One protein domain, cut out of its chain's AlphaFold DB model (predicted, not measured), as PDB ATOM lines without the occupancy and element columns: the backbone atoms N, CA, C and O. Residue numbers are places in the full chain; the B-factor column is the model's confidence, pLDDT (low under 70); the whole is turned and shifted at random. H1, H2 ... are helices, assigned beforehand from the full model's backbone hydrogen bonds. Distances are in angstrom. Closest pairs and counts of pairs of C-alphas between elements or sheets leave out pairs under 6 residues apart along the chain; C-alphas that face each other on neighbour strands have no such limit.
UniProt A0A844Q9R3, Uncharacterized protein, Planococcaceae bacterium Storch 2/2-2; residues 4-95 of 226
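What this domain is: This is residues 4 to 95 of the 226 residues of an uncharacterized protein of Planococcaceae bacterium Storch 2/2-2 (UniProt A0A844Q9R3). Two long helices, H2 and H5, cross almost at a right angle, with the middle of H2 packed on the first part of H5. H1 folds back along the first part of H2 and packs on H5 from one side, while H3 runs beside H5 on the other side, and H4, whose centre is the farthest out, comes between H3 and H5 along the chain. The printed part has 92 residues with five named helices, in the order H1, H2, H3, H4, H5, and no named strand; the class is all helix, and the helix packing is mostly crossed. The whole is compact, with a radius of gyration of the C-alphas of 12.7 A, and spans 33 by 28 by 18 A.

Where its parts are: H1 is residues 4 to 14, 15.2 A from first to last C-alpha, and begins at C-alpha 4 (288.788, 240.103, 411.608). H2, residues 19 to 38, is the longest helix at 29.2 A and ends at C-alpha 38 (286.723, 254.593, 397.329). H3 is residues 54 to 61, 10.7 A long, and H4 is residues 64 to 72, 12.6 A long. H5, residues 76 to 94, is 27.1 A long and ends at C-alpha 94 (282.791, 241.405, 427.405).

How they stand to each other: H5 is the hub, touching the four other helices. With its residues 76 to 81 alone it touches residues 25 to 32 of H2, about perpendicular at 83 degrees; the closest C-alphas are those of Tyr 25 and Ala 80, 4.8 A apart. H1 touches residues 83 to 87 of H5, about perpendicular at 86 degrees, with the C-alphas of Phe 7 and Tyr 87 closest at 6.4 A. H1 and H2 form a helical hairpin, running opposite ways at a steep tilt of 38 degrees, only just past shallow; their closest C-alphas, of Glu 8 and Val 26, are 6.4 A apart. H3 touches H5 at a shallow tilt of 6 degrees, opposite ways, closest at the C-alphas of Arg 54 and Glu 85, 6.9 A. H4 and H5 only just touch, with 3 pairs of C-alphas within 8 A, and only at the corner by their link; the closest C-alphas are those of Asn 70 and Phe 77, 6.0 A. H2 and H3 are close but not clearly touching, H2 and H4 are near each other, and H1 is apart from H3 and H4. Every O i to N i+4 pair is within hydrogen-bond range in H1, H3, H4 and H5, and 15 of 16 are in H2.

The domain as a whole: The C-alphas farthest apart, of Glu 72 and Tyr 94, are 35.7 A apart. The printed part has no cut. The link from H2 to H3, residues 39 to 53, is long; the other three are tight. The mean pLDDT of the printed part is 81.6, and it is under 70 at residues 42 to 46, 50 to 54 and 93 to 95.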
ATOM      1  N   LYS A   4     289.307 240.975 412.671       86.44
ATOM      2  CA  LYS A   4     288.788 240.103 411.608       86.44
ATOM      3  C   LYS A   4     288.674 238.642 412.051       86.44
ATOM      4  O   LYS A   4     287.602 238.054 411.968       86.44
ATOM      5  N   ARG A   5     289.759 238.070 412.587       83.25
ATOM      6  CA  ARG A   5     289.743 236.702 413.132       83.25
ATOM      7  C   ARG A   5     288.840 236.587 414.359       83.25
ATOM      8  O   ARG A   5     288.202 235.558 414.539       83.25
ATOM      9  N   ALA A   6     288.775 237.622 415.199       81.94
ATOM     10  CA  ALA A   6     287.870 237.648 416.352       81.94
ATOM     11  C   ALA A   6     286.397 237.608 415.936       81.94
ATOM     12  O   ALA A   6     285.629 236.838 416.508       81.94
ATOM     13  N   PHE A   7     286.028 238.339 414.888       88.25
ATOM     14  CA  PHE A   7     284.695 238.284 414.309       88.25
ATOM     15  C   PHE A   7     284.376 236.910 413.700       88.25
ATOM     16  O   PHE A   7     283.319 236.347 413.973       88.25
ATOM     17  N   GLU A   8     285.304 236.322 412.945       88.75
ATOM     18  CA  GLU A   8     285.153 234.956 412.425       88.75
ATOM     19  C   GLU A   8     284.919 233.943 413.559       88.75
ATOM     20  O   GLU A   8     283.968 233.160 413.527       88.75
ATOM     21  N   HIS A   9     285.735 234.013 414.615       83.06
ATOM     22  CA  HIS A   9     285.595 233.163 415.796       83.06
ATOM     23  C   HIS A   9     284.275 233.404 416.537       83.06
ATOM     24  O   HIS A   9     283.641 232.457 417.003       83.06
ATOM     25  N   TYR A  10     283.830 234.657 416.640       84.44
ATOM     26  CA  TYR A  10     282.520 234.984 417.190       84.44
ATOM     27  C   TYR A  10     281.408 234.273 416.429       84.44
ATOM     28  O   TYR A  10     280.582 233.619 417.065       84.44
ATOM     29  N   LEU A  11     281.415 234.329 415.098       86.81
ATOM     30  CA  LEU A  11     280.389 233.680 414.289       86.81
ATOM     31  C   LEU A  11     280.403 232.159 414.438       86.81
ATOM     32  O   LEU A  11     279.333 231.571 414.593       86.81
ATOM     33  N   LEU A  12     281.584 231.537 414.475       82.88
ATOM     34  CA  LEU A  12     281.725 230.091 414.693       82.88
ATOM     35  C   LEU A  12     281.097 229.629 416.016       82.88
ATOM     36  O   LEU A  12     280.530 228.544 416.082       82.88
ATOM     37  N   ASN A  13     281.179 230.450 417.066       78.19
ATOM     38  CA  ASN A  13     280.732 230.067 418.409       78.19
ATOM     39  C   ASN A  13     279.331 230.583 418.773       78.19
ATOM     40  O   ASN A  13     278.703 230.068 419.699       78.19
ATOM     41  N   ASN A  14     278.830 231.606 418.077       78.06
ATOM     42  CA  ASN A  14     277.604 232.319 418.453       78.06
ATOM     43  C   ASN A  14     276.528 232.317 417.360       78.06
ATOM     44  O   ASN A  14     275.478 232.927 417.547       78.06
ATOM     45  N   SER A  15     276.749 231.628 416.239       79.94
ATOM     46  CA  SER A  15     275.762 231.486 415.166       79.94
ATOM     47  C   SER A  15     275.572 230.021 414.762       79.94
ATOM     48  O   SER A  15     276.387 229.165 415.089       79.94
ATOM     49  N   LYS A  16     274.487 229.727 414.036       83.81
ATOM     50  CA  LYS A  16     274.228 228.408 413.424       83.81
ATOM     51  C   LYS A  16     274.663 228.363 411.947       83.81
ATOM     52  O   LYS A  16     274.154 227.551 411.180       83.81
ATOM     53  N   LEU A  17     275.528 229.287 411.525       85.69
ATOM     54  CA  LEU A  17     275.935 229.440 410.129       85.69
ATOM     55  C   LEU A  17     276.937 228.355 409.718       85.69
ATOM     56  O   LEU A  17     277.785 227.944 410.507       85.69
ATOM     57  N   ALA A  18     276.880 227.942 408.452       89.44
ATOM     58  CA  ALA A  18     277.918 227.101 407.868       89.44
ATOM     59  C   ALA A  18     279.241 227.878 407.745       89.44
ATOM     60  O   ALA A  18     279.240 229.081 407.473       89.44
ATOM     61  N   GLU A  19     280.381 227.189 407.860       85.50
ATOM     62  CA  GLU A  19     281.711 227.815 407.748       85.50
ATOM     63  C   GLU A  19     281.910 228.578 406.430       85.50
ATOM     64  O   GLU A  19     282.536 229.638 406.401       85.50
ATOM     65  N   SER A  20     281.341 228.073 405.332       88.62
ATOM     66  CA  SER A  20     281.368 228.745 404.029       88.62
ATOM     67  C   SER A  20     280.653 230.099 404.063       88.62
ATOM     68  O   SER A  20     281.139 231.069 403.481       88.62
ATOM     69  N   THR A  21     279.532 230.190 404.784       90.75
ATOM     70  CA  THR A  21     278.775 231.433 404.981       90.75
ATOM     71  C   THR A  21     279.533 232.401 405.881       90.75
ATOM     72  O   THR A  21     279.634 233.581 405.560       90.75
ATOM     73  N   ILE A  22     280.141 231.899 406.959       90.06
ATOM     74  CA  ILE A  22     280.973 232.705 407.861       90.06
ATOM     75  C   ILE A  22     282.119 233.355 407.084       90.06
ATOM     76  O   ILE A  22     282.302 234.570 407.151       90.06
ATOM     77  N   ARG A  23     282.840 232.570 406.276       91.69
ATOM     78  CA  ARG A  23     283.920 233.080 405.422       91.69
ATOM     79  C   ARG A  23     283.414 234.131 404.438       91.69
ATOM     80  O   ARG A  23     284.073 235.145 404.232       91.69
ATOM     81  N   SER A  24     282.237 233.906 403.856       92.19
ATOM     82  CA  SER A  24     281.601 234.864 402.953       92.19
ATOM     83  C   SER A  24     281.308 236.199 403.648       92.19
ATOM     84  O   SER A  24     281.649 237.246 403.103       92.19
ATOM     85  N   TYR A  25     280.778 236.191 404.874       92.94
ATOM     86  CA  TYR A  25     280.505 237.417 405.633       92.94
ATOM     87  C   TYR A  25     281.777 238.141 406.067       92.94
ATOM     88  O   TYR A  25     281.869 239.357 405.921       92.94
ATOM     89  N   VAL A  26     282.780 237.400 406.541       91.06
ATOM     90  CA  VAL A  26     284.081 237.968 406.921       91.06
ATOM     91  C   VAL A  26     284.735 238.672 405.729       91.06
ATOM     92  O   VAL A  26     285.215 239.797 405.882       91.06
ATOM     93  N   ASN A  27     284.698 238.048 404.548       91.00
ATOM     94  CA  ASN A  27     285.230 238.622 403.310       91.00
ATOM     95  C   ASN A  27     284.381 239.787 402.787       91.00
ATOM     96  O   ASN A  27     284.916 240.732 402.213       91.00
ATOM     97  N   SER A  28     283.062 239.752 403.001       90.69
ATOM     98  CA  SER A  28     282.165 240.842 402.597       90.69
ATOM     99  C   SER A  28     282.538 242.157 403.282       90.69
ATOM    100  O   SER A  28     282.429 243.212 402.672       90.69
ATOM    101  N   LEU A  29     283.040 242.121 404.520       88.81
ATOM    102  CA  LEU A  29     283.511 243.331 405.205       88.81
ATOM    103  C   LEU A  29     284.853 243.856 404.675       88.81
ATOM    104  O   LEU A  29     285.119 245.050 404.806       88.81
ATOM    105  N   ASP A  30     285.691 243.012 404.062       87.50
ATOM    106  CA  ASP A  30     286.874 243.503 403.342       87.50
ATOM    107  C   ASP A  30     286.437 244.249 402.079       87.50
ATOM    108  O   ASP A  30     286.783 245.409 401.899       87.50
ATOM    109  N   VAL A  31     285.575 243.628 401.268       87.19
ATOM    110  CA  VAL A  31     285.044 244.246 400.042       87.19
ATOM    111  C   VAL A  31     284.280 245.537 400.356       87.19
ATOM    112  O   VAL A  31     284.379 246.523 399.630       87.19
ATOM    113  N   LEU A  32     283.534 245.560 401.462       86.31
ATOM    114  CA  LEU A  32     282.840 246.762 401.907       86.31
ATOM    115  C   LEU A  32     283.808 247.848 402.385       86.31
ATOM    116  O   LEU A  32     283.514 249.024 402.211       86.31
ATOM    117  N   THR A  33     284.951 247.478 402.970       85.69
ATOM    118  CA  THR A  33     285.990 248.449 403.340       85.69
ATOM    119  C   THR A  33     286.487 249.186 402.097       85.69
ATOM    120  O   THR A  33     286.544 250.413 402.112       85.69
ATOM    121  N   ASP A  34     286.759 248.461 401.010       83.50
ATOM    122  CA  ASP A  34     287.194 249.069 399.748       83.50
ATOM    123  C   ASP A  34     286.116 250.012 399.190       83.50
ATOM    124  O   ASP A  34     286.396 251.169 398.884       83.50
ATOM    125  N   PHE A  35     284.852 249.569 399.168       84.81
ATOM    126  CA  PHE A  35     283.720 250.392 398.725       84.81
ATOM    127  C   PHE A  35     283.570 251.693 399.530       84.81
ATOM    128  O   PHE A  35     283.317 252.750 398.943       84.81
ATOM    129  N   VAL A  36     283.701 251.605 400.861       82.56
ATOM    130  CA  VAL A  36     283.592 252.739 401.794       82.56
ATOM    131  C   VAL A  36     284.705 253.754 401.554       82.56
ATOM    132  O   VAL A  36     284.426 254.953 401.501       82.56
ATOM    133  N   ASN A  37     285.930 253.269 401.352       81.00
ATOM    134  CA  ASN A  37     287.112 254.101 401.145       81.00
ATOM    135  C   ASN A  37     287.104 254.782 399.771       81.00
ATOM    136  O   ASN A  37     287.334 255.984 399.689       81.00
ATOM    137  N   GLU A  38     286.781 254.052 398.699       82.62
ATOM    138  CA  GLU A  38     286.723 254.593 397.329       82.62
ATOM    139  C   GLU A  38     285.718 255.739 397.160       82.62
ATOM    140  O   GLU A  38     285.861 256.568 396.264       82.62
ATOM    141  N   ARG A  39     284.661 255.758 397.978       79.88
ATOM    142  CA  ARG A  39     283.550 256.719 397.875       79.88
ATOM    143  C   ARG A  39     283.503 257.719 399.024       79.88
ATOM    144  O   ARG A  39     282.505 258.440 399.128       79.88
ATOM    145  N   GLU A  40     284.537 257.720 399.870       76.62
ATOM    146  CA  GLU A  40     284.696 258.630 401.012       76.62
ATOM    147  C   GLU A  40     283.426 258.678 401.886       76.62
ATOM    148  O   GLU A  40     282.952 259.727 402.308       76.62
ATOM    149  N   LEU A  41     282.809 257.512 402.110       70.69
ATOM    150  CA  LEU A  41     281.515 257.393 402.796       70.69
ATOM    151  C   LEU A  41     281.599 257.744 404.286       70.69
ATOM    152  O   LEU A  41     280.627 258.208 404.893       70.69
ATOM    153  N   VAL A  42     282.756 257.486 404.891       65.38
ATOM    154  CA  VAL A  42     283.005 257.723 406.308       65.38
ATOM    155  C   VAL A  42     284.426 258.245 406.469       65.38
ATOM    156  O   VAL A  42     285.385 257.522 406.203       65.38
ATOM    157  N   ASP A  43     284.551 259.490 406.927       59.47
ATOM    158  CA  ASP A  43     285.832 260.075 407.323       59.47
ATOM    159  C   ASP A  43     286.473 259.203 408.424       59.47
ATOM    160  O   ASP A  43     285.771 258.697 409.301       59.47
ATOM    161  N   ASP A  44     287.790 258.996 408.362       59.06
ATOM    162  CA  ASP A  44     288.607 258.263 409.351       59.06
ATOM    163  C   ASP A  44     288.507 256.718 409.382       59.06
ATOM    164  O   ASP A  44     289.149 256.068 410.217       59.06
ATOM    165  N   VAL A  45     287.789 256.067 408.455       58.78
ATOM    166  CA  VAL A  45     287.778 254.592 408.367       58.78
ATOM    167  C   VAL A  45     288.921 254.091 407.480       58.78
ATOM    168  O   VAL A  45     288.806 254.043 406.268       58.78
ATOM    169  N   VAL A  46     290.029 253.644 408.078       59.41
ATOM    170  CA  VAL A  46     291.105 252.952 407.327       59.41
ATOM    171  C   VAL A  46     290.675 251.528 406.949       59.41
ATOM    172  O   VAL A  46     290.953 251.044 405.855       59.41
ATOM    173  N   HIS A  47     289.972 250.852 407.864       72.31
ATOM    174  CA  HIS A  47     289.392 249.529 407.650       72.31
ATOM    175  C   HIS A  47     288.266 249.276 408.656       72.31
ATOM    176  O   HIS A  47     288.448 249.545 409.848       72.31
ATOM    177  N   LEU A  48     287.145 248.681 408.222       75.12
ATOM    178  CA  LEU A  48     286.014 248.349 409.108       75.12
ATOM    179  C   LEU A  48     286.418 247.525 410.346       75.12
ATOM    180  O   LEU A  48     285.816 247.679 411.404       75.12
ATOM    181  N   TYR A  49     287.479 246.711 410.260       74.75
ATOM    182  CA  TYR A  49     288.004 245.944 411.397       74.75
ATOM    183  C   TYR A  49     288.950 246.728 412.327       74.75
ATOM    184  O   TYR A  49     289.225 246.271 413.439       74.75
ATOM    185  N   GLN A  50     289.484 247.876 411.912       68.94
ATOM    186  CA  GLN A  50     290.491 248.612 412.685       68.94
ATOM    187  C   GLN A  50     289.868 249.664 413.610       68.94
ATOM    188  O   GLN A  50     290.271 249.739 414.770       68.94
ATOM    189  N   GLN A  51     288.839 250.395 413.165       60.81
ATOM    190  CA  GLN A  51     288.183 251.440 413.968       60.81
ATOM    191  C   GLN A  51     286.645 251.410 413.862       60.81
ATOM    192  O   GLN A  51     286.038 252.220 413.158       60.81
ATOM    193  N   PRO A  52     285.976 250.472 414.545       57.12
ATOM    194  CA  PRO A  52     284.534 250.390 414.517       57.12
ATOM    195  C   PRO A  52     283.931 251.201 415.661       57.12
ATOM    196  O   PRO A  52     284.133 250.905 416.838       57.12
ATOM    197  N   ASN A  53     283.111 252.182 415.312       62.75
ATOM    198  CA  ASN A  53     282.053 252.647 416.192       62.75
ATOM    199  C   ASN A  53     280.725 252.395 415.468       62.75
ATOM    200  O   ASN A  53     280.665 252.479 414.241       62.75
ATOM    201  N   ARG A  54     279.659 252.048 416.200       69.31
ATOM    202  CA  ARG A  54     278.324 251.781 415.627       69.31
ATOM    203  C   ARG A  54     277.823 252.949 414.770       69.31
ATOM    204  O   ARG A  54     277.068 252.732 413.829       69.31
ATOM    205  N   SER A  55     278.307 254.161 415.041       71.88
ATOM    206  CA  SER A  55     278.100 255.343 414.202       71.88
ATOM    207  C   SER A  55     278.557 255.153 412.749       71.88
ATOM    208  O   SER A  55     277.872 255.621 411.847       71.88
ATOM    209  N   HIS A  56     279.663 254.449 412.490       76.94
ATOM    210  CA  HIS A  56     280.145 254.176 411.130       76.94
ATOM    211  C   HIS A  56     279.219 253.210 410.389       76.94
ATOM    212  O   HIS A  56     278.871 253.464 409.241       76.94
ATOM    213  N   ILE A  57     278.761 252.143 411.055       82.94
ATOM    214  CA  ILE A  57     277.809 251.187 410.463       82.94
ATOM    215  C   ILE A  57     276.491 251.892 410.129       82.94
ATOM    216  O   ILE A  57     275.999 251.758 409.012       82.94
ATOM    217  N   ALA A  58     275.973 252.705 411.054       81.50
ATOM    218  CA  ALA A  58     274.754 253.476 410.833       81.50
ATOM    219  C   ALA A  58     274.888 254.464 409.659       81.50
ATOM    220  O   ALA A  58     273.966 254.581 408.859       81.50
ATOM    221  N   ARG A  59     276.042 255.138 409.517       82.81
ATOM    222  CA  ARG A  59     276.329 256.019 408.368       82.81
ATOM    223  C   ARG A  59     276.341 255.251 407.046       82.81
ATOM    224  O   ARG A  59     275.752 255.723 406.085       82.81
ATOM    225  N   ILE A  60     276.970 254.073 407.010       85.44
ATOM    226  CA  ILE A  60     277.017 253.227 405.806       85.44
ATOM    227  C   ILE A  60     275.607 252.777 405.416       85.44
ATOM    228  O   ILE A  60     275.212 252.939 404.268       85.44
ATOM    229  N   GLN A  61     274.834 252.256 406.372       85.81
ATOM    230  CA  GLN A  61     273.475 251.762 406.123       85.81
ATOM    231  C   GLN A  61     272.483 252.871 405.741       85.81
ATOM    232  O   GLN A  61     271.461 252.577 405.130       85.81
ATOM    233  N   ALA A  62     272.765 254.127 406.093       85.44
ATOM    234  CA  ALA A  62     271.943 255.275 405.723       85.44
ATOM    235  C   ALA A  62     272.289 255.869 404.342       85.44
ATOM    236  O   ALA A  62     271.573 256.758 403.883       85.44
ATOM    237  N   ASP A  63     273.369 255.429 403.685       86.62
ATOM    238  CA  ASP A  63     273.803 255.988 402.402       86.62
ATOM    239  C   ASP A  63     273.125 255.299 401.206       86.62
ATOM    240  O   ASP A  63     273.189 254.081 401.028       86.62
ATOM    241  N   GLU A  64     272.513 256.097 400.330       86.94
ATOM    242  CA  GLU A  64     271.778 255.607 399.155       86.94
ATOM    243  C   GLU A  64     272.671 254.857 398.149       86.94
ATOM    244  O   GLU A  64     272.220 253.923 397.482       86.94
ATOM    245  N   ARG A  65     273.960 255.218 398.048       87.62
ATOM    246  CA  ARG A  65     274.925 254.550 397.158       87.62
ATOM    247  C   ARG A  65     275.261 253.163 397.688       87.62
ATOM    248  O   ARG A  65     275.426 252.233 396.896       87.62
ATOM    249  N   TYR A  66     275.367 253.022 399.011       88.44
ATOM    250  CA  TYR A  66     275.525 251.718 399.650       88.44
ATOM    251  C   TYR A  66     274.287 250.848 399.431       88.44
ATOM    252  O   TYR A  66     274.434 249.679 399.078       88.44
ATOM    253  N   GLU A  67     273.085 251.406 399.575       86.38
ATOM    254  CA  GLU A  67     271.848 250.651 399.374       86.38
ATOM    255  C   GLU A  67     271.764 250.081 397.948       86.38
ATOM    256  O   GLU A  67     271.537 248.882 397.773       86.38
ATOM    257  N   ALA A  68     272.071 250.891 396.928       85.56
ATOM    258  CA  ALA A  68     272.128 250.432 395.539       85.56
ATOM    259  C   ALA A  68     273.170 249.314 395.324       85.56
ATOM    260  O   ALA A  68     272.878 248.291 394.702       85.56
ATOM    261  N   PHE A  69     274.375 249.474 395.883       86.69
ATOM    262  CA  PHE A  69     275.431 248.459 395.826       86.69
ATOM    263  C   PHE A  69     275.022 247.152 396.525       86.69
ATOM    264  O   PHE A  69     275.244 246.056 396.007       86.69
ATOM    265  N   ASN A  70     274.395 247.250 397.695       87.62
ATOM    266  CA  ASN A  70     273.947 246.102 398.469       87.62
ATOM    267  C   ASN A  70     272.825 245.340 397.746       87.62
ATOM    268  O   ASN A  70     272.840 244.107 397.736       87.62
ATOM    269  N   GLN A  71     271.897 246.046 397.093       86.94
ATOM    270  CA  GLN A  71     270.848 245.439 396.269       86.94
ATOM    271  C   GLN A  71     271.424 244.676 395.069       86.94
ATOM    272  O   GLN A  71     271.041 243.526 394.843       86.94
ATOM    273  N   GLU A  72     272.394 245.256 394.350       87.19
ATOM    274  CA  GLU A  72     273.085 244.590 393.232       87.19
ATOM    275  C   GLU A  72     273.743 243.273 393.673       87.19
ATOM    276  O   GLU A  72     273.787 242.291 392.932       87.19
ATOM    277  N   LYS A  73     274.232 243.231 394.913       83.38
ATOM    278  CA  LYS A  73     274.927 242.078 395.493       83.38
ATOM    279  C   LYS A  73     274.030 241.206 396.374       83.38
ATOM    280  O   LYS A  73     274.521 240.493 397.251       83.38
ATOM    281  N   HIS A  74     272.719 241.242 396.136       84.12
ATOM    282  CA  HIS A  74     271.718 240.390 396.784       84.12
ATOM    283  C   HIS A  74     271.663 240.495 398.324       84.12
ATOM    284  O   HIS A  74     271.320 239.528 399.002       84.12
ATOM    285  N   GLY A  75     271.997 241.650 398.905       83.88
ATOM    286  CA  GLY A  75     271.794 241.925 400.335       83.88
ATOM    287  C   GLY A  75     272.815 241.293 401.292       83.88
ATOM    288  O   GLY A  75     272.653 241.372 402.517       83.88
ATOM    289  N   ILE A  76     273.868 240.656 400.767       86.50
ATOM    290  CA  ILE A  76     274.848 239.930 401.587       86.50
ATOM    291  C   ILE A  76     275.622 240.853 402.537       86.50
ATOM    292  O   ILE A  76     275.908 240.478 403.675       86.50
ATOM    293  N   PHE A  77     275.900 242.087 402.108       88.31
ATOM    294  CA  PHE A  77     276.663 243.057 402.892       88.31
ATOM    295  C   PHE A  77     275.888 243.535 404.110       88.31
ATOM    296  O   PHE A  77     276.470 243.643 405.186       88.31
ATOM    297  N   ASN A  78     274.583 243.770 403.970       88.00
ATOM    298  CA  ASN A  78     273.763 244.196 405.099       88.00
ATOM    299  C   ASN A  78     273.656 243.085 406.152       88.00
ATOM    300  O   ASN A  78     273.773 243.326 407.352       88.00
ATOM    301  N   THR A  79     273.529 241.834 405.701       87.75
ATOM    302  CA  THR A  79     273.533 240.679 406.606       87.75
ATOM    303  C   THR A  79     274.871 240.555 407.339       87.75
ATOM    304  O   THR A  79     274.888 240.423 408.564       87.75
ATOM    305  N   ALA A  80     275.992 240.669 406.621       90.50
ATOM    306  CA  ALA A  80     277.327 240.655 407.218       90.50
ATOM    307  C   ALA A  80     277.535 241.807 408.221       90.50
ATOM    308  O   ALA A  80     278.061 241.573 409.311       90.50
ATOM    309  N   LEU A  81     277.071 243.022 407.902       89.12
ATOM    310  CA  LEU A  81     277.131 244.188 408.790       89.12
ATOM    311  C   LEU A  81     276.305 243.998 410.061       89.12
ATOM    312  O   LEU A  81     276.801 244.300 411.141       89.12
ATOM    313  N   ASN A  82     275.100 243.434 409.967       88.12
ATOM    314  CA  ASN A  82     274.274 243.145 411.143       88.12
ATOM    315  C   ASN A  82     274.961 242.144 412.082       88.12
ATOM    316  O   ASN A  82     274.967 242.316 413.303       88.12
ATOM    317  N   TYR A  83     275.584 241.101 411.529       89.81
ATOM    318  CA  TYR A  83     276.400 240.175 412.314       89.81
ATOM    319  C   TYR A  83     277.609 240.866 412.947       89.81
ATOM    320  O   TYR A  83     277.941 240.594 414.103       89.81
ATOM    321  N   TYR A  84     278.247 241.774 412.213       90.00
ATOM    322  CA  TYR A  84     279.372 242.544 412.721       90.00
ATOM    323  C   TYR A  84     278.961 243.500 413.840       90.00
ATOM    324  O   TYR A  84     279.639 243.586 414.856       90.00
ATOM    325  N   GLU A  85     277.808 244.151 413.731       86.25
ATOM    326  CA  GLU A  85     277.274 245.019 414.776       86.25
ATOM    327  C   GLU A  85     276.971 244.244 416.071       86.25
ATOM    328  O   GLU A  85     277.288 244.702 417.177       86.25
ATOM    329  N   ARG A  86     276.423 243.025 415.949       85.62
ATOM    330  CA  ARG A  86     276.248 242.108 417.089       85.62
ATOM    331  C   ARG A  86     277.590 241.746 417.723       85.62
ATOM    332  O   ARG A  86     277.704 241.759 418.949       85.62
ATOM    333  N   TYR A  87     278.610 241.490 416.904       86.50
ATOM    334  CA  TYR A  87     279.976 241.271 417.376       86.50
ATOM    335  C   TYR A  87     280.538 242.488 418.119       86.50
ATOM    336  O   TYR A  87     281.089 242.320 419.199       86.50
ATOM    337  N   LEU A  88     280.365 243.710 417.608       84.06
ATOM    338  CA  LEU A  88     280.831 244.926 418.289       84.06
ATOM    339  C   LEU A  88     280.131 245.131 419.633       84.06
ATOM    340  O   LEU A  88     280.760 245.521 420.613       84.06
ATOM    341  N   THR A  89     278.836 244.821 419.697       80.38
ATOM    342  CA  THR A  89     278.074 244.853 420.951       80.38
ATOM    343  C   THR A  89     278.623 243.834 421.949       80.38
ATOM    344  O   THR A  89     278.802 244.157 423.122       80.38
ATOM    345  N   PHE A  90     278.938 242.621 421.486       78.56
ATOM    346  CA  PHE A  90     279.579 241.586 422.293       78.56
ATOM    347  C   PHE A  90     280.975 242.024 422.769       78.56
ATOM    348  O   PHE A  90     281.254 241.972 423.964       78.56
ATOM    349  N   GLU A  91     281.832 242.506 421.865       78.31
ATOM    350  CA  GLU A  91     283.189 242.982 422.168       78.31
ATOM    351  C   GLU A  91     283.155 244.109 423.208       78.31
ATOM    352  O   GLU A  91     283.915 244.077 424.169       78.31
ATOM    353  N   ASN A  92     282.232 245.064 423.075       75.19
ATOM    354  CA  ASN A  92     282.074 246.156 424.034       75.19
ATOM    355  C   ASN A  92     281.546 245.682 425.402       75.19
ATOM    356  O   ASN A  92     281.860 246.274 426.429       75.19
ATOM    357  N   THR A  93     280.735 244.620 425.427       67.62
ATOM    358  CA  THR A  93     280.136 244.093 426.666       67.62
ATOM    359  C   THR A  93     281.111 243.219 427.456       67.62
ATOM    360  O   THR A  93     281.120 243.278 428.685       67.62
ATOM    361  N   TYR A  94     281.928 242.411 426.771       65.81
ATOM    362  CA  TYR A  94     282.791 241.405 427.405       65.81
ATOM    363  C   TYR A  94     284.299 241.674 427.262       65.81
ATOM    364  O   TYR A  94     285.096 240.996 427.905       65.81
ATOM    365  N   GLY A  95     284.702 242.663 426.463       62.12
ATOM    366  CA  GLY A  95     286.101 242.997 426.194       62.12
ATOM    367  C   GLY A  95     286.734 242.180 425.060       62.12
ATOM    368  O   GLY A  95     286.278 241.096 424.691       62.12
TER     369      GLY A  95